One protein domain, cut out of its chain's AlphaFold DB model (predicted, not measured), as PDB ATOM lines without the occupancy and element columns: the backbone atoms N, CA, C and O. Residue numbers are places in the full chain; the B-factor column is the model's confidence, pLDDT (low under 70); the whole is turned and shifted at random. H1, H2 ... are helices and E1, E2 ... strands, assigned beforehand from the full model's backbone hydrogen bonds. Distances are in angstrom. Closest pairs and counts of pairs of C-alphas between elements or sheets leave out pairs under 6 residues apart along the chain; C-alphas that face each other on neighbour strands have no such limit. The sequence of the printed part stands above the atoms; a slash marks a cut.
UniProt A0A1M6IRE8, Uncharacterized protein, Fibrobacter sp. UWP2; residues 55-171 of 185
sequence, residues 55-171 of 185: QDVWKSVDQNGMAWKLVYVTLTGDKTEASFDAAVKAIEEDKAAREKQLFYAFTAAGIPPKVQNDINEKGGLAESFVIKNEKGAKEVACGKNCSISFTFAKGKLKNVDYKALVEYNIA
ATOM      1  N   GLN A  55       9.274 -35.413 -33.987       83.00
ATOM      2  CA  GLN A  55       9.235 -34.927 -35.369       83.00
ATOM      3  C   GLN A  55       8.527 -33.571 -35.482       83.00
ATOM      4  O   GLN A  55       8.998 -32.695 -36.208       83.00
ATOM      5  N   ASP A  56       7.438 -33.356 -34.743       84.62
ATOM      6  CA  ASP A  56       6.756 -32.060 -34.734       84.62
ATOM      7  C   ASP A  56       7.620 -30.957 -34.100       84.62
ATOM      8  O   ASP A  56       7.641 -29.825 -34.594       84.62
ATOM      9  N   VAL A  57       8.352 -31.276 -33.023       84.31
ATOM     10  CA  VAL A  57       9.330 -30.366 -32.404       84.31
ATOM     11  C   VAL A  57      10.407 -30.015 -33.425       84.31
ATOM     12  O   VAL A  57      10.690 -28.837 -33.626       84.31
ATOM     13  N   TRP A  58      10.966 -31.016 -34.108       87.50
ATOM     14  CA  TRP A  58      11.987 -30.839 -35.143       87.50
ATOM     15  C   TRP A  58      11.527 -29.879 -36.245       87.50
ATOM     16  O   TRP A  58      12.177 -28.864 -36.494       87.50
ATOM     17  N   LYS A  59      10.349 -30.119 -36.830       92.06
ATOM     18  CA  LYS A  59       9.764 -29.231 -37.848       92.06
ATOM     19  C   LYS A  59       9.456 -27.837 -37.306       92.06
ATOM     20  O   LYS A  59       9.630 -26.852 -38.016       92.06
ATOM     21  N   SER A  60       9.028 -27.736 -36.050       90.75
ATOM     22  CA  SER A  60       8.731 -26.443 -35.432       90.75
ATOM     23  C   SER A  60       9.981 -25.613 -35.169       90.75
ATOM     24  O   SER A  60       9.938 -24.400 -35.343       90.75
ATOM     25  N   VAL A  61      11.094 -26.238 -34.776       90.00
ATOM     26  CA  VAL A  61      12.384 -25.549 -34.612       90.00
ATOM     27  C   VAL A  61      12.901 -25.063 -35.968       90.00
ATOM     28  O   VAL A  61      13.375 -23.933 -36.069       90.00
ATOM     29  N   ASP A  62      12.760 -25.870 -37.020       94.25
ATOM     30  CA  ASP A  62      13.100 -25.470 -38.390       94.25
ATOM     31  C   ASP A  62      12.256 -24.270 -38.856       94.25
ATOM     32  O   ASP A  62      12.803 -23.245 -39.263       94.25
ATOM     33  N   GLN A  63      10.928 -24.325 -38.688       95.12
ATOM     34  CA  GLN A  63      10.034 -23.193 -38.972       95.12
ATOM     35  C   GLN A  63      10.379 -21.944 -38.159       95.12
ATOM     36  O   GLN A  63      10.372 -20.838 -38.700       95.12
ATOM     37  N   ASN A  64      10.729 -22.104 -36.883       93.38
ATOM     38  CA  ASN A  64      11.157 -20.998 -36.036       93.38
ATOM     39  C   ASN A  64      12.435 -20.333 -36.573       93.38
ATOM     40  O   ASN A  64      12.501 -19.108 -36.685       93.38
ATOM     41  N   GLY A  65      13.424 -21.136 -36.979       93.44
ATOM     42  CA  GLY A  65      14.659 -20.657 -37.597       93.44
ATOM     43  C   GLY A  65      14.417 -19.926 -38.920       93.44
ATOM     44  O   GLY A  65      14.952 -18.834 -39.129       93.44
ATOM     45  N   MET A  66      13.565 -20.482 -39.788       95.81
ATOM     46  CA  MET A  66      13.160 -19.845 -41.046       95.81
ATOM     47  C   MET A  66      12.449 -18.507 -40.810       95.81
ATOM     48  O   MET A  66      12.790 -17.513 -41.452       95.81
ATOM     49  N   ALA A  67      11.515 -18.455 -39.857       96.19
ATOM     50  CA  ALA A  67      10.788 -17.238 -39.505       96.19
ATOM     51  C   ALA A  67      11.727 -16.143 -38.976       96.19
ATOM     52  O   ALA A  67      11.653 -15.006 -39.443       96.19
ATOM     53  N   TRP A  68      12.665 -16.475 -38.080       96.06
ATOM     54  CA  TRP A  68      13.679 -15.523 -37.606       96.06
ATOM     55  C   TRP A  68      14.563 -14.996 -38.736       96.06
ATOM     56  O   TRP A  68      14.800 -13.787 -38.821       96.06
ATOM     57  N   LYS A  69      15.016 -15.878 -39.635       95.88
ATOM     58  CA  LYS A  69      15.816 -15.489 -40.806       95.88
ATOM     59  C   LYS A  69      15.024 -14.556 -41.724       95.88
ATOM     60  O   LYS A  69      15.562 -13.537 -42.158       95.88
ATOM     61  N   LEU A  70      13.746 -14.850 -41.968       97.00
ATOM     62  CA  LEU A  70      12.872 -14.010 -42.785       97.00
ATOM     63  C   LEU A  70      12.632 -12.639 -42.144       97.00
ATOM     64  O   LEU A  70      12.758 -11.628 -42.834       97.00
ATOM     65  N   VAL A  71      12.332 -12.583 -40.841       96.69
ATOM     66  CA  VAL A  71      12.173 -11.321 -40.096       96.69
ATOM     67  C   VAL A  71      13.435 -10.475 -40.214       96.69
ATOM     68  O   VAL A  71      13.347  -9.308 -40.590       96.69
ATOM     69  N   TYR A  72      14.608 -11.062 -39.963       96.19
ATOM     70  CA  TYR A  72      15.880 -10.357 -40.073       96.19
ATOM     71  C   TYR A  72      16.086  -9.781 -41.480       96.19
ATOM     72  O   TYR A  72      16.210  -8.567 -41.629       96.19
ATOM     73  N   VAL A  73      16.032 -10.626 -42.518       95.94
ATOM     74  CA  VAL A  73      16.266 -10.209 -43.913       95.94
ATOM     75  C   VAL A  73      15.271  -9.135 -44.355       95.94
ATOM     76  O   VAL A  73      15.662  -8.167 -45.003       95.94
ATOM     77  N   THR A  74      14.004  -9.261 -43.963       95.12
ATOM     78  CA  THR A  74      12.940  -8.314 -44.330       95.12
ATOM     79  C   THR A  74      13.093  -6.960 -43.629       95.12
ATOM     80  O   THR A  74      12.755  -5.919 -44.195       95.12
ATOM     81  N   LEU A  75      13.603  -6.945 -42.392       95.12
ATOM     82  CA  LEU A  75      13.802  -5.710 -41.630       95.12
ATOM     83  C   LEU A  75      15.094  -4.976 -42.004       95.12
ATOM     84  O   LEU A  75      15.100  -3.741 -41.994       95.12
ATOM     85  N   THR A  76      16.165  -5.706 -42.330       95.75
ATOM     86  CA  THR A  76      17.478  -5.122 -42.651       95.75
ATOM     87  C   THR A  76      17.713  -4.908 -44.145       95.75
ATOM     88  O   THR A  76      18.593  -4.133 -44.511       95.75
ATOM     89  N   GLY A  77      16.985  -5.624 -45.003       93.38
ATOM     90  CA  GLY A  77      17.147  -5.611 -46.456       93.38
ATOM     91  C   GLY A  77      16.178  -4.683 -47.189       93.38
ATOM     92  O   GLY A  77      15.621  -3.738 -46.621       93.38
ATOM     93  N   ASP A  78      15.983  -4.958 -48.483       95.69
ATOM     94  CA  ASP A  78      14.972  -4.263 -49.279       95.69
ATOM     95  C   ASP A  78      13.563  -4.615 -48.781       95.69
ATOM     96  O   ASP A  78      13.211  -5.773 -48.564       95.69
ATOM     97  N   LYS A  79      12.749  -3.576 -48.608       95.25
ATOM     98  CA  LYS A  79      11.412  -3.632 -48.014       95.25
ATOM     99  C   LYS A  79      10.324  -3.852 -49.057       95.25
ATOM    100  O   LYS A  79       9.164  -3.547 -48.789       95.25
ATOM    101  N   THR A  80      10.666  -4.286 -50.263       95.06
ATOM    102  CA  THR A  80       9.679  -4.566 -51.308       95.06
ATOM    103  C   THR A  80       9.038  -5.937 -51.108       95.06
ATOM    104  O   THR A  80       9.640  -6.855 -50.557       95.06
ATOM    105  N   GLU A  81       7.798  -6.086 -51.575       93.19
ATOM    106  CA  GLU A  81       7.099  -7.382 -51.573       93.19
ATOM    107  C   GLU A  81       7.845  -8.423 -52.430       93.19
ATOM    108  O   GLU A  81       7.963  -9.578 -52.042       93.19
ATOM    109  N   ALA A  82       8.474  -7.993 -53.530       93.56
ATOM    110  CA  ALA A  82       9.297  -8.865 -54.369       93.56
ATOM    111  C   ALA A  82      10.543  -9.400 -53.639       93.56
ATOM    112  O   ALA A  82      10.884 -10.573 -53.776       93.56
ATOM    113  N   SER A  83      11.221  -8.562 -52.846       95.19
ATOM    114  CA  SER A  83      12.356  -9.007 -52.028       95.19
ATOM    115  C   SER A  83      11.934  -9.950 -50.909       95.19
ATOM    116  O   SER A  83      12.676 -10.880 -50.602       95.19
ATOM    117  N   PHE A  84      10.745  -9.751 -50.336       95.50
ATOM    118  CA  PHE A  84      10.165 -10.690 -49.381       95.50
ATOM    119  C   PHE A  84       9.936 -12.067 -50.016       95.50
ATOM    120  O   PHE A  84      10.428 -13.064 -49.491       95.50
ATOM    121  N   ASP A  85       9.270 -12.125 -51.172       94.19
ATOM    122  CA  ASP A  85       8.995 -13.388 -51.870       94.19
ATOM    123  C   ASP A  85      10.298 -14.107 -52.272       94.19
ATOM    124  O   ASP A  85      10.425 -15.326 -52.133       94.19
ATOM    125  N   ALA A  86      11.310 -13.348 -52.710       95.88
ATOM    126  CA  ALA A  86      12.634 -13.888 -53.003       95.88
ATOM    127  C   ALA A  86      13.332 -14.439 -51.749       95.88
ATOM    128  O   ALA A  86      13.962 -15.494 -51.816       95.88
ATOM    129  N   ALA A  87      13.211 -13.755 -50.606       96.38
ATOM    130  CA  ALA A  87      13.781 -14.207 -49.341       96.38
ATOM    131  C   ALA A  87      13.110 -15.492 -48.842       96.38
ATOM    132  O   ALA A  87      13.817 -16.409 -48.433       96.38
ATOM    133  N   VAL A  88      11.780 -15.589 -48.927       95.94
ATOM    134  CA  VAL A  88      11.034 -16.821 -48.614       95.94
ATOM    135  C   VAL A  88      11.588 -17.986 -49.425       95.94
ATOM    136  O   VAL A  88      12.032 -18.977 -48.849       95.94
ATOM    137  N   LYS A  89      11.645 -17.831 -50.751       95.19
ATOM    138  CA  LYS A  89      12.131 -18.880 -51.649       95.19
ATOM    139  C   LYS A  89      13.574 -19.284 -51.335       95.19
ATOM    140  O   LYS A  89      13.869 -20.468 -51.212       95.19
ATOM    141  N   ALA A  90      14.459 -18.305 -51.149       96.06
ATOM    142  CA  ALA A  90      15.859 -18.562 -50.823       96.06
ATOM    143  C   ALA A  90      16.024 -19.306 -49.488       96.06
ATOM    144  O   ALA A  90      16.923 -20.127 -49.349       96.06
ATOM    145  N   ILE A  91      15.167 -19.028 -48.501       96.19
ATOM    146  CA  ILE A  91      15.177 -19.730 -47.217       96.19
ATOM    147  C   ILE A  91      14.699 -21.175 -47.392       96.19
ATOM    148  O   ILE A  91      15.370 -22.079 -46.904       96.19
ATOM    149  N   GLU A  92      13.589 -21.406 -48.099       94.94
ATOM    150  CA  GLU A  92      13.036 -22.755 -48.304       94.94
ATOM    151  C   GLU A  92      13.994 -23.663 -49.086       94.94
ATOM    152  O   GLU A  92      14.165 -24.832 -48.726       94.94
ATOM    153  N   GLU A  93      14.652 -23.121 -50.116       95.31
ATOM    154  CA  GLU A  93      15.570 -23.858 -50.994       95.31
ATOM    155  C   GLU A  93      16.926 -24.167 -50.336       95.31
ATOM    156  O   GLU A  93      17.576 -25.150 -50.702       95.31
ATOM    157  N   ASP A  94      17.340 -23.396 -49.326       95.94
ATOM    158  CA  ASP A  94      18.607 -23.576 -48.603       95.94
ATOM    159  C   ASP A  94      18.516 -24.685 -47.536       95.94
ATOM    160  O   ASP A  94      18.711 -24.482 -46.332       95.94
ATOM    161  N   LYS A  95      18.194 -25.900 -47.996       94.88
ATOM    162  CA  LYS A  95      18.002 -27.087 -47.149       94.88
ATOM    163  C   LYS A  95      19.234 -27.405 -46.303       94.88
ATOM    164  O   LYS A  95      19.101 -27.723 -45.127       94.88
ATOM    165  N   ALA A  96      20.429 -27.261 -46.874       95.12
ATOM    166  CA  ALA A  96      21.676 -27.561 -46.177       95.12
ATOM    167  C   ALA A  96      21.925 -26.614 -44.992       95.12
ATOM    168  O   ALA A  96      22.333 -27.062 -43.918       95.12
ATOM    169  N   ALA A  97      21.669 -25.306 -45.145       95.19
ATOM    170  CA  ALA A  97      21.800 -24.382 -44.021       95.19
ATOM    171  C   ALA A  97      20.731 -24.629 -42.953       95.19
ATOM    172  O   ALA A  97      21.041 -24.551 -41.763       95.19
ATOM    173  N   ARG A  98      19.502 -24.959 -43.369       95.06
ATOM    174  CA  ARG A  98      18.399 -25.301 -42.461       95.06
ATOM    175  C   ARG A  98      18.722 -26.526 -41.617       95.06
ATOM    176  O   ARG A  98      18.682 -26.438 -40.393       95.06
ATOM    177  N   GLU A  99      19.150 -27.621 -42.243       94.44
ATOM    178  CA  GLU A  99      19.605 -28.822 -41.532       94.44
ATOM    179  C   GLU A  99      20.739 -28.484 -40.567       94.44
ATOM    180  O   GLU A  99      20.660 -28.794 -39.380       94.44
ATOM    181  N   LYS A 100      21.770 -27.770 -41.029       94.44
ATOM    182  CA  LYS A 100      22.902 -27.392 -40.175       94.44
ATOM    183  C   LYS A 100      22.463 -26.601 -38.938       94.44
ATOM    184  O   LYS A 100      22.963 -26.856 -37.843       94.44
ATOM    185  N   GLN A 101      21.553 -25.643 -39.104       92.25
ATOM    186  CA  GLN A 101      21.027 -24.841 -38.000       92.25
ATOM    187  C   GLN A 101      20.226 -25.700 -37.015       92.25
ATOM    188  O   GLN A 101      20.368 -25.539 -35.802       92.25
ATOM    189  N   LEU A 102      19.439 -26.640 -37.529       90.94
ATOM    190  CA  LEU A 102      18.626 -27.552 -36.737       90.94
ATOM    191  C   LEU A 102      19.494 -28.490 -35.888       90.94
ATOM    192  O   LEU A 102      19.353 -28.528 -34.667       90.94
ATOM    193  N   PHE A 103      20.481 -29.145 -36.506       88.12
ATOM    194  CA  PHE A 103      21.452 -29.986 -35.803       88.12
ATOM    195  C   PHE A 103      22.245 -29.200 -34.749       88.12
ATOM    196  O   PHE A 103      22.509 -29.706 -33.656       88.12
ATOM    197  N   TYR A 104      22.601 -27.943 -35.032       89.25
ATOM    198  CA  TYR A 104      23.247 -27.078 -34.044       89.25
ATOM    199  C   TYR A 104      22.339 -26.812 -32.834       89.25
ATOM    200  O   TYR A 104      22.783 -26.983 -31.698       89.25
ATOM    201  N   ALA A 105      21.070 -26.460 -33.061       80.00
ATOM    202  CA  ALA A 105      20.100 -26.215 -31.991       80.00
ATOM    203  C   ALA A 105      19.900 -27.455 -31.101       80.00
ATOM    204  O   ALA A 105      19.957 -27.359 -29.875       80.00
ATOM    205  N   PHE A 106      19.733 -28.631 -31.706       81.44
ATOM    206  CA  PHE A 106      19.547 -29.881 -30.966       81.44
ATOM    207  C   PHE A 106      20.821 -30.330 -30.238       81.44
ATOM    208  O   PHE A 106      20.747 -30.825 -29.114       81.44
ATOM    209  N   THR A 107      21.999 -30.097 -30.821       81.25
ATOM    210  CA  THR A 107      23.282 -30.342 -30.145       81.25
ATOM    211  C   THR A 107      23.459 -29.424 -28.935       81.25
ATOM    212  O   THR A 107      23.862 -29.889 -27.872       81.25
ATOM    213  N   ALA A 108      23.109 -28.141 -29.059       74.12
ATOM    214  CA  ALA A 108      23.138 -27.192 -27.946       74.12
ATOM    215  C   ALA A 108      22.148 -27.569 -26.827       74.12
ATOM    216  O   ALA A 108      22.426 -27.326 -25.655       74.12
ATOM    217  N   ALA A 109      21.037 -28.223 -27.173       71.00
ATOM    218  CA  ALA A 109      20.087 -28.803 -26.225       71.00
ATOM    219  C   ALA A 109      20.542 -30.154 -25.625       71.00
ATOM    220  O   ALA A 109      19.801 -30.772 -24.863       71.00
ATOM    221  N   GLY A 110      21.746 -30.632 -25.960       70.38
ATOM    222  CA  GLY A 110      22.309 -31.879 -25.435       70.38
ATOM    223  C   GLY A 110      21.735 -33.151 -26.060       70.38
ATOM    224  O   GLY A 110      21.925 -34.239 -25.515       70.38
ATOM    225  N   ILE A 111      21.039 -33.053 -27.196       73.69
ATOM    226  CA  ILE A 111      20.458 -34.218 -27.869       73.69
ATOM    227  C   ILE A 111      21.561 -34.992 -28.608       73.69
ATOM    228  O   ILE A 111      22.293 -34.399 -29.401       73.69
ATOM    229  N   PRO A 112      21.703 -36.317 -28.413       75.25
ATOM    230  CA  PRO A 112      22.751 -37.092 -29.077       75.25
ATOM    231  C   PRO A 112      22.598 -37.133 -30.611       75.25
ATOM    232  O   PRO A 112      21.471 -37.269 -31.094       75.25
ATOM    233  N   PRO A 113      23.699 -37.146 -31.393       81.56
ATOM    234  CA  PRO A 113      23.643 -37.155 -32.861       81.56
ATOM    235  C   PRO A 113      22.815 -38.296 -33.457       81.56
ATOM    236  O   PRO A 113      22.098 -38.094 -34.428       81.56
ATOM    237  N   LYS A 114      22.860 -39.488 -32.848       78.38
ATOM    238  CA  LYS A 114      22.062 -40.635 -33.297       78.38
ATOM    239  C   LYS A 114      20.559 -40.329 -33.277       78.38
ATOM    240  O   LYS A 114      19.875 -40.606 -34.249       78.38
ATOM    241  N   VAL A 115      20.070 -39.715 -32.199       73.94
ATOM    242  CA  VAL A 115      18.651 -39.349 -32.058       73.94
ATOM    243  C   VAL A 115      18.269 -38.282 -33.082       73.94
ATOM    244  O   VAL A 115      17.206 -38.366 -33.683       73.94
ATOM    245  N   GLN A 116      19.148 -37.305 -33.320       80.25
ATOM    246  CA  GLN A 116      18.927 -36.274 -34.336       80.25
ATOM    247  C   GLN A 116      18.828 -36.882 -35.744       80.25
ATOM    248  O   GLN A 116      17.903 -36.556 -36.482       80.25
ATOM    249  N   ASN A 117      19.729 -37.806 -36.091       83.06
ATOM    250  CA  ASN A 117      19.703 -38.515 -37.372       83.06
ATOM    251  C   ASN A 117      18.417 -39.336 -37.536       83.06
ATOM    252  O   ASN A 117      17.750 -39.207 -38.557       83.06
ATOM    253  N   ASP A 118      18.024 -40.098 -36.509       76.38
ATOM    254  CA  ASP A 118      16.803 -40.916 -36.530       76.38
ATOM    255  C   ASP A 118      15.533 -40.056 -36.719       76.38
ATOM    256  O   ASP A 118      14.586 -40.468 -37.398       76.38
ATOM    257  N   ILE A 119      15.493 -38.858 -36.117       78.88
ATOM    258  CA  ILE A 119      14.400 -37.895 -36.311       78.88
ATOM    259  C   ILE A 119      14.454 -37.311 -37.723       78.88
ATOM    260  O   ILE A 119      13.418 -37.261 -38.380       78.88
ATOM    261  N   ASN A 120      15.630 -36.903 -38.208       86.38
ATOM    262  CA  ASN A 120      15.780 -36.287 -39.525       86.38
ATOM    263  C   ASN A 120      15.394 -37.244 -40.661       86.38
ATOM    264  O   ASN A 120      14.648 -36.854 -41.555       86.38
ATOM    265  N   GLU A 121      15.828 -38.506 -40.598       85.19
ATOM    266  CA  GLU A 121      15.506 -39.535 -41.597       85.19
ATOM    267  C   GLU A 121      13.997 -39.777 -41.738       85.19
ATOM    268  O   GLU A 121      13.517 -40.102 -42.822       85.19
ATOM    269  N   LYS A 122      13.237 -39.617 -40.646       80.38
ATOM    270  CA  LYS A 122      11.790 -39.877 -40.623       80.38
ATOM    271  C   LYS A 122      10.935 -38.623 -40.779       80.38
ATOM    272  O   LYS A 122       9.868 -38.682 -41.380       80.38
ATOM    273  N   GLY A 123      11.358 -37.519 -40.174       75.44
ATOM    274  CA  GLY A 123      10.607 -36.271 -40.099       75.44
ATOM    275  C   GLY A 123      10.937 -35.306 -41.232       75.44
ATOM    276  O   GLY A 123      10.029 -34.643 -41.735       75.44
ATOM    277  N   GLY A 124      12.208 -35.243 -41.637       89.44
ATOM    278  CA  GLY A 124      12.716 -34.264 -42.592       89.44
ATOM    279  C   GLY A 124      12.533 -32.809 -42.141       89.44
ATOM    280  O   GLY A 124      12.101 -32.513 -41.026       89.44
ATOM    281  N   LEU A 125      12.868 -31.886 -43.040       93.25
ATOM    282  CA  LEU A 125      12.598 -30.459 -42.871       93.25
ATOM    283  C   LEU A 125      11.110 -30.142 -43.081       93.25
ATOM    284  O   LEU A 125      10.382 -30.893 -43.732       93.25
ATOM    285  N   ALA A 126      10.656 -28.992 -42.585       92.25
ATOM    286  CA  ALA A 126       9.342 -28.466 -42.940       92.25
ATOM    287  C   ALA A 126       9.281 -28.147 -44.447       92.25
ATOM    288  O   ALA A 126      10.223 -27.598 -45.019       92.25
ATOM    289  N   GLU A 127       8.180 -28.478 -45.117       86.56
ATOM    290  CA  GLU A 127       8.078 -28.293 -46.574       86.56
ATOM    291  C   GLU A 127       7.974 -26.815 -46.961       86.56
ATOM    292  O   GLU A 127       8.696 -26.353 -47.840       86.56
ATOM    293  N   SER A 128       7.111 -26.074 -46.263       87.31
ATOM    294  CA  SER A 128       6.955 -24.627 -46.386       87.31
ATOM    295  C   SER A 128       6.613 -24.022 -45.028       87.31
ATOM    296  O   SER A 128       6.203 -24.709 -44.084       87.31
ATOM    297  N   PHE A 129       6.798 -22.712 -44.933       89.50
ATOM    298  CA  PHE A 129       6.421 -21.918 -43.777       89.50
ATOM    299  C   PHE A 129       5.496 -20.756 -44.136       89.50
ATOM    300  O   PHE A 129       5.092 -20.035 -43.238       89.50
ATOM    301  N   VAL A 130       5.087 -20.575 -45.395       88.44
ATOM    302  CA  VAL A 130       4.069 -19.571 -45.740       88.44
ATOM    303  C   VAL A 130       2.677 -20.159 -45.540       88.44
ATOM    304  O   VAL A 130       2.323 -21.162 -46.150       88.44
ATOM    305  N   ILE A 131       1.872 -19.517 -44.694       87.38
ATOM    306  CA  ILE A 131       0.500 -19.946 -44.381       87.38
ATOM    307  C   ILE A 131      -0.506 -19.175 -45.239       87.38
ATOM    308  O   ILE A 131      -1.472 -19.752 -45.734       87.38
ATOM    309  N   LYS A 132      -0.284 -17.869 -45.435       89.38
ATOM    310  CA  LYS A 132      -1.120 -17.028 -46.301       89.38
ATOM    311  C   LYS A 132      -0.268 -16.100 -47.142       89.38
ATOM    312  O   LYS A 132       0.653 -15.457 -46.642       89.38
ATOM    313  N   ASN A 133      -0.628 -16.000 -48.416       86.88
ATOM    314  CA  ASN A 133       0.049 -15.157 -49.389       86.88
ATOM    315  C   ASN A 133      -0.980 -14.308 -50.146       86.88
ATOM    316  O   ASN A 133      -1.321 -14.581 -51.294       86.88
ATOM    317  N   GLU A 134      -1.507 -13.287 -49.473       86.00
ATOM    318  CA  GLU A 134      -2.486 -12.366 -50.042       86.00
ATOM    319  C   GLU A 134      -1.832 -11.022 -50.374       86.00
ATOM    320  O   GLU A 134      -0.730 -10.686 -49.924       86.00
ATOM    321  N   LYS A 135      -2.493 -10.225 -51.215       77.06
ATOM    322  CA  LYS A 135      -1.973  -8.912 -51.600       77.06
ATOM    323  C   LYS A 135      -2.023  -7.974 -50.394       77.06
ATOM    324  O   LYS A 135      -3.100  -7.621 -49.926       77.06
ATOM    325  N   GLY A 136      -0.857  -7.539 -49.926       82.88
ATOM    326  CA  GLY A 136      -0.738  -6.628 -48.787       82.88
ATOM    327  C   GLY A 136      -0.655  -7.294 -47.409       82.88
ATOM    328  O   GLY A 136      -0.294  -6.608 -46.454       82.88
ATOM    329  N   ALA A 137      -0.904  -8.601 -47.291       91.75
ATOM    330  CA  ALA A 137      -0.762  -9.346 -46.041       91.75
ATOM    331  C   ALA A 137      -0.181 -10.741 -46.303       91.75
ATOM    332  O   ALA A 137      -0.741 -11.529 -47.066       91.75
ATOM    333  N   LYS A 138       0.946 -11.043 -45.658       94.38
ATOM    334  CA  LYS A 138       1.593 -12.358 -45.692       94.38
ATOM    335  C   LYS A 138       1.629 -12.921 -44.280       94.38
ATOM    336  O   LYS A 138       2.071 -12.223 -43.370       94.38
ATOM    337  N   GLU A 139       1.197 -14.161 -44.100       95.75
ATOM    338  CA  GLU A 139       1.333 -14.884 -42.834       95.75
ATOM    339  C   GLU A 139       2.298 -16.047 -43.018       95.75
ATOM    340  O   GLU A 139       2.188 -16.801 -43.989       95.75
ATOM    341  N   VAL A 140       3.216 -16.212 -42.070       95.62
ATOM    342  CA  VAL A 140       4.165 -17.328 -42.062       95.62
ATOM    343  C   VAL A 140       4.155 -18.033 -40.710       95.62
ATOM    344  O   VAL A 140       3.954 -17.406 -39.670       95.62
ATOM    345  N   ALA A 141       4.360 -19.343 -40.732       95.12
ATOM    346  CA  ALA A 141       4.507 -20.199 -39.574       95.12
ATOM    347  C   ALA A 141       5.837 -19.918 -38.873       95.12
ATOM    348  O   ALA A 141       6.879 -19.812 -39.517       95.12
ATOM    349  N   CYS A 142       5.798 -19.861 -37.544       91.94
ATOM    350  CA  CYS A 142       6.981 -19.788 -36.680       91.94
ATOM    351  C   CYS A 142       7.157 -21.023 -35.782       91.94
ATOM    352  O   CYS A 142       7.987 -21.015 -34.871       91.94
ATOM    353  N   GLY A 143       6.377 -22.074 -36.050       89.19
ATOM    354  CA  GLY A 143       6.305 -23.320 -35.293       89.19
ATOM    355  C   GLY A 143       4.854 -23.757 -35.070       89.19
ATOM    356  O   GLY A 143       3.914 -23.115 -35.550       89.19
ATOM    357  N   LYS A 144       4.653 -24.845 -34.323       85.38
ATOM    358  CA  LYS A 144       3.321 -25.339 -33.952       85.38
ATOM    359  C   LYS A 144       2.504 -24.253 -33.250       85.38
ATOM    360  O   LYS A 144       2.949 -23.675 -32.265       85.38
ATOM    361  N   ASN A 145       1.299 -23.998 -33.761       88.62
ATOM    362  CA  ASN A 145       0.378 -22.965 -33.269       88.62
ATOM    363  C   ASN A 145       0.973 -21.540 -33.238       88.62
ATOM    364  O   ASN A 145       0.503 -20.697 -32.479       88.62
ATOM    365  N   CYS A 146       1.993 -21.264 -34.055       91.88
ATOM    366  CA  CYS A 146       2.676 -19.976 -34.112       91.88
ATOM    367  C   CYS A 146       2.619 -19.414 -35.533       91.88
ATOM    368  O   CYS A 146       3.047 -20.075 -36.483       91.88
ATOM    369  N   SER A 147       2.158 -18.171 -35.675       94.81
ATOM    370  CA  SER A 147       2.269 -17.413 -36.920       94.81
ATOM    371  C   SER A 147       2.697 -15.968 -36.671       94.81
ATOM    372  O   SER A 147       2.431 -15.389 -35.619       94.81
ATOM    373  N   ILE A 148       3.375 -15.388 -37.658       96.31
ATOM    374  CA  ILE A 148       3.727 -13.966 -37.716       96.31
ATOM    375  C   ILE A 148       3.190 -13.363 -39.009       96.31
ATOM    376  O   ILE A 148       2.966 -14.083 -39.989       96.31
ATOM    377  N   SER A 149       3.008 -12.043 -39.031       96.38
ATOM    378  CA  SER A 149       2.449 -11.351 -40.193       96.38
ATOM    379  C   SER A 149       3.339 -10.229 -40.719       96.38
ATOM    380  O   SER A 149       3.983  -9.496 -39.969       96.38
ATOM    381  N   PHE A 150       3.346 -10.083 -42.043       96.56
ATOM    382  CA  PHE A 150       4.010  -9.011 -42.770       96.56
ATOM    383  C   PHE A 150       2.960  -8.236 -43.556       96.56
ATOM    384  O   PHE A 150       2.243  -8.796 -44.388       96.56
ATOM    385  N   THR A 151       2.868  -6.933 -43.304       96.44
ATOM    386  CA  THR A 151       1.911  -6.056 -43.978       96.44
ATOM    387  C   THR A 151       2.624  -5.184 -44.998       96.44
ATOM    388  O   THR A 151       3.555  -4.447 -44.660       96.44
ATOM    389  N   PHE A 152       2.138  -5.203 -46.237       95.19
ATOM    390  CA  PHE A 152       2.642  -4.397 -47.343       95.19
ATOM    391  C   PHE A 152       1.583  -3.389 -47.791       95.19
ATOM    392  O   PHE A 152       0.419  -3.720 -47.990       95.19
ATOM    393  N   ALA A 153       1.993  -2.141 -48.012       94.12
ATOM    394  CA  ALA A 153       1.152  -1.137 -48.652       94.12
ATOM    395  C   ALA A 153       1.896  -0.529 -49.833       94.12
ATOM    396  O   ALA A 153       3.023  -0.049 -49.691       94.12
ATOM    397  N   LYS A 154       1.246  -0.530 -51.003       92.06
ATOM    398  CA  LYS A 154       1.847  -0.085 -52.273       92.06
ATOM    399  C   LYS A 154       3.168  -0.819 -52.580       92.06
ATOM    400  O   LYS A 154       4.138  -0.192 -52.993       92.06
ATOM    401  N   GLY A 155       3.209  -2.130 -52.319       89.88
ATOM    402  CA  GLY A 155       4.366  -2.996 -52.585       89.88
ATOM    403  C   GLY A 155       5.561  -2.803 -51.647       89.88
ATOM    404  O   GLY A 155       6.625  -3.352 -51.915       89.88
ATOM    405  N   LYS A 156       5.414  -2.021 -50.566       93.69
ATOM    406  CA  LYS A 156       6.457  -1.799 -49.557       93.69
ATOM    407  C   LYS A 156       5.996  -2.235 -48.173       93.69
ATOM    408  O   LYS A 156       4.846  -1.996 -47.805       93.69
ATOM    409  N   LEU A 157       6.914  -2.804 -47.403       95.44
ATOM    410  CA  LEU A 157       6.699  -3.235 -46.034       95.44
ATOM    411  C   LEU A 157       6.312  -2.040 -45.162       95.44
ATOM    412  O   LEU A 157       7.005  -1.019 -45.121       95.44
ATOM    413  N   LYS A 158       5.188  -2.182 -44.468       96.19
ATOM    414  CA  LYS A 158       4.675  -1.212 -43.501       96.19
ATOM    415  C   LYS A 158       4.832  -1.685 -42.075       96.19
ATOM    416  O   LYS A 158       5.199  -0.880 -41.228       96.19
ATOM    417  N   ASN A 159       4.547  -2.957 -41.831       95.25
ATOM    418  CA  ASN A 159       4.582  -3.535 -40.503       95.25
ATOM    419  C   ASN A 159       5.041  -4.990 -40.558       95.25
ATOM    420  O   ASN A 159       4.781  -5.686 -41.541       95.25
ATOM    421  N   VAL A 160       5.686  -5.427 -39.482       95.81
ATOM    422  CA  VAL A 160       5.953  -6.835 -39.193       95.81
ATOM    423  C   VAL A 160       5.461  -7.084 -37.779       95.81
ATOM    424  O   VAL A 160       6.008  -6.512 -36.837       95.81
ATOM    425  N   ASP A 161       4.440  -7.918 -37.626       96.19
ATOM    426  CA  ASP A 161       4.036  -8.415 -36.315       96.19
ATOM    427  C   ASP A 161       4.706  -9.765 -36.079       96.19
ATOM    428  O   ASP A 161       4.255 -10.795 -36.581       96.19
ATOM    429  N   TYR A 162       5.819  -9.726 -35.347       95.81
ATOM    430  CA  TYR A 162       6.610 -10.895 -34.970       95.81
ATOM    431  C   TYR A 162       6.576 -11.159 -33.460       95.81
ATOM    432  O   TYR A 162       7.411 -11.900 -32.945       95.81
ATOM    433  N   LYS A 163       5.616 -10.578 -32.727       94.56
ATOM    434  CA  LYS A 163       5.531 -10.736 -31.269       94.56
ATOM    435  C   LYS A 163       5.403 -12.208 -30.862       94.56
ATOM    436  O   LYS A 163       6.131 -12.661 -29.982       94.56
ATOM    437  N   ALA A 164       4.564 -12.961 -31.577       92.50
ATOM    438  CA  ALA A 164       4.383 -14.394 -31.355       92.50
ATOM    439  C   ALA A 164       5.692 -15.188 -31.486       92.50
ATOM    440  O   ALA A 164       5.887 -16.150 -30.758       92.50
ATOM    441  N   LEU A 165       6.610 -14.766 -32.365       92.56
ATOM    442  CA  LEU A 165       7.911 -15.415 -32.546       92.56
ATOM    443  C   LEU A 165       8.854 -15.171 -31.357       92.56
ATOM    444  O   LEU A 165       9.617 -16.063 -30.997       92.56
ATOM    445  N   VAL A 166       8.795 -13.984 -30.739       90.62
ATOM    446  CA  VAL A 166       9.579 -13.643 -29.536       90.62
ATOM    447  C   VAL A 166       9.063 -14.399 -28.314       90.62
ATOM    448  O   VAL A 166       9.847 -14.871 -27.499       90.62
ATOM    449  N   GLU A 167       7.742 -14.504 -28.191       90.19
ATOM    450  CA  GLU A 167       7.066 -15.157 -27.064       90.19
ATOM    451  C   GLU A 167       6.960 -16.681 -27.237       90.19
ATOM    452  O   GLU A 167       6.469 -17.373 -26.346       90.19
ATOM    453  N   TYR A 168       7.413 -17.223 -28.373       84.88
ATOM    454  CA  TYR A 168       7.260 -18.635 -28.693       84.88
ATOM    455  C   TYR A 168       8.077 -19.525 -27.750       84.88
ATOM    456  O   TYR A 168       9.299 -19.641 -27.865       84.88
ATOM    457  N   ASN A 169       7.379 -20.216 -26.849       78.62
ATOM    458  CA  ASN A 169       7.965 -21.220 -25.973       78.62
ATOM    459  C   ASN A 169       7.678 -22.632 -26.498       78.62
ATOM    460  O   ASN A 169       6.586 -23.171 -26.309       78.62
ATOM    461  N   ILE A 170       8.685 -23.261 -27.108       73.62
ATOM    462  CA  ILE A 170       8.585 -24.627 -27.646       73.62
ATOM    463  C   ILE A 170       8.150 -25.626 -26.564       73.62
ATOM    464  O   ILE A 170       7.308 -26.478 -26.830       73.62
ATOM    465  N   ALA A 171       8.656 -25.511 -25.334       68.50
ATOM    466  CA  ALA A 171       8.356 -26.476 -24.274       68.50
ATOM    467  C   ALA A 171       6.873 -26.474 -23.860       68.50
ATOM    468  O   ALA A 171       6.351 -27.486 -23.400       68.50
TER     469      ALA A 171
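What this domain is: This is residues 55 to 171 of the 185 residues of an uncharacterized protein of Fibrobacter sp. UWP2 (UniProt A0A1M6IRE8). A twisted four-stranded sheet is covered on one face by the long helix H1 and by H2, making two layers; H3 and H4 pack on H1 past one end of the sheet and lengthen the body. The printed part has 117 residues, class mixed, in the order H1 H2 H3 H4 E1 E2 E3 E4 H5. The antiparallel sheet, order E1 E2 E3 E4, is a meander, each strand the antiparallel neighbour of the one before. The whole is compact, with a radius of gyration of the C-alphas of 14.7 A, yet elongated, spanning 49 by 26 by 22 A.

Where its parts are: H1, residues 55 to 76, begins at C-alpha 55 (9.235, -34.927, -35.369) and is 31.8 A long. H2 is residues 81 to 93, H3 95 to 108, H4 113 to 123. E1 is 130 to 134, E2 137 to 143, E3 146 to 153 with 23.8 A, E4 156 to 161. H5, 163 to 166, ends at C-alpha 166 (9.579, -13.643, -29.536).

How they stand to each other: H1, the hub, is on the sheet at a height of 8.0 A. Its hairpin partner H2 touches its residues 66 to 74, closest C-alphas Thr 74 and Phe 84, 6.2 A. H3 touches H1, closest C-alphas Asp 62 and Leu 102, 6.1 A. H4 touches H1 about perpendicular at 87 degrees, closest C-alphas Gln 55 and Gly 123, 5.1 A. H5 only just touches H1, with 3 pairs of C-alphas within 8 A. Within hydrogen-bond range are N 139 and O 132, 2.9 A; N 150 and O 138, 2.8 A; N 158 and O 151, 2.8 A. Every O i to N i+4 pair is within range in H1, H2 and H3; in H4, 6 of 7; H5 is too short for one.

The domain as a whole: C-alphas 114 and 154, the farthest apart, are 49.1 A apart. The printed part has no cut and no long link. Residue 171 alone is under 70 in pLDDT.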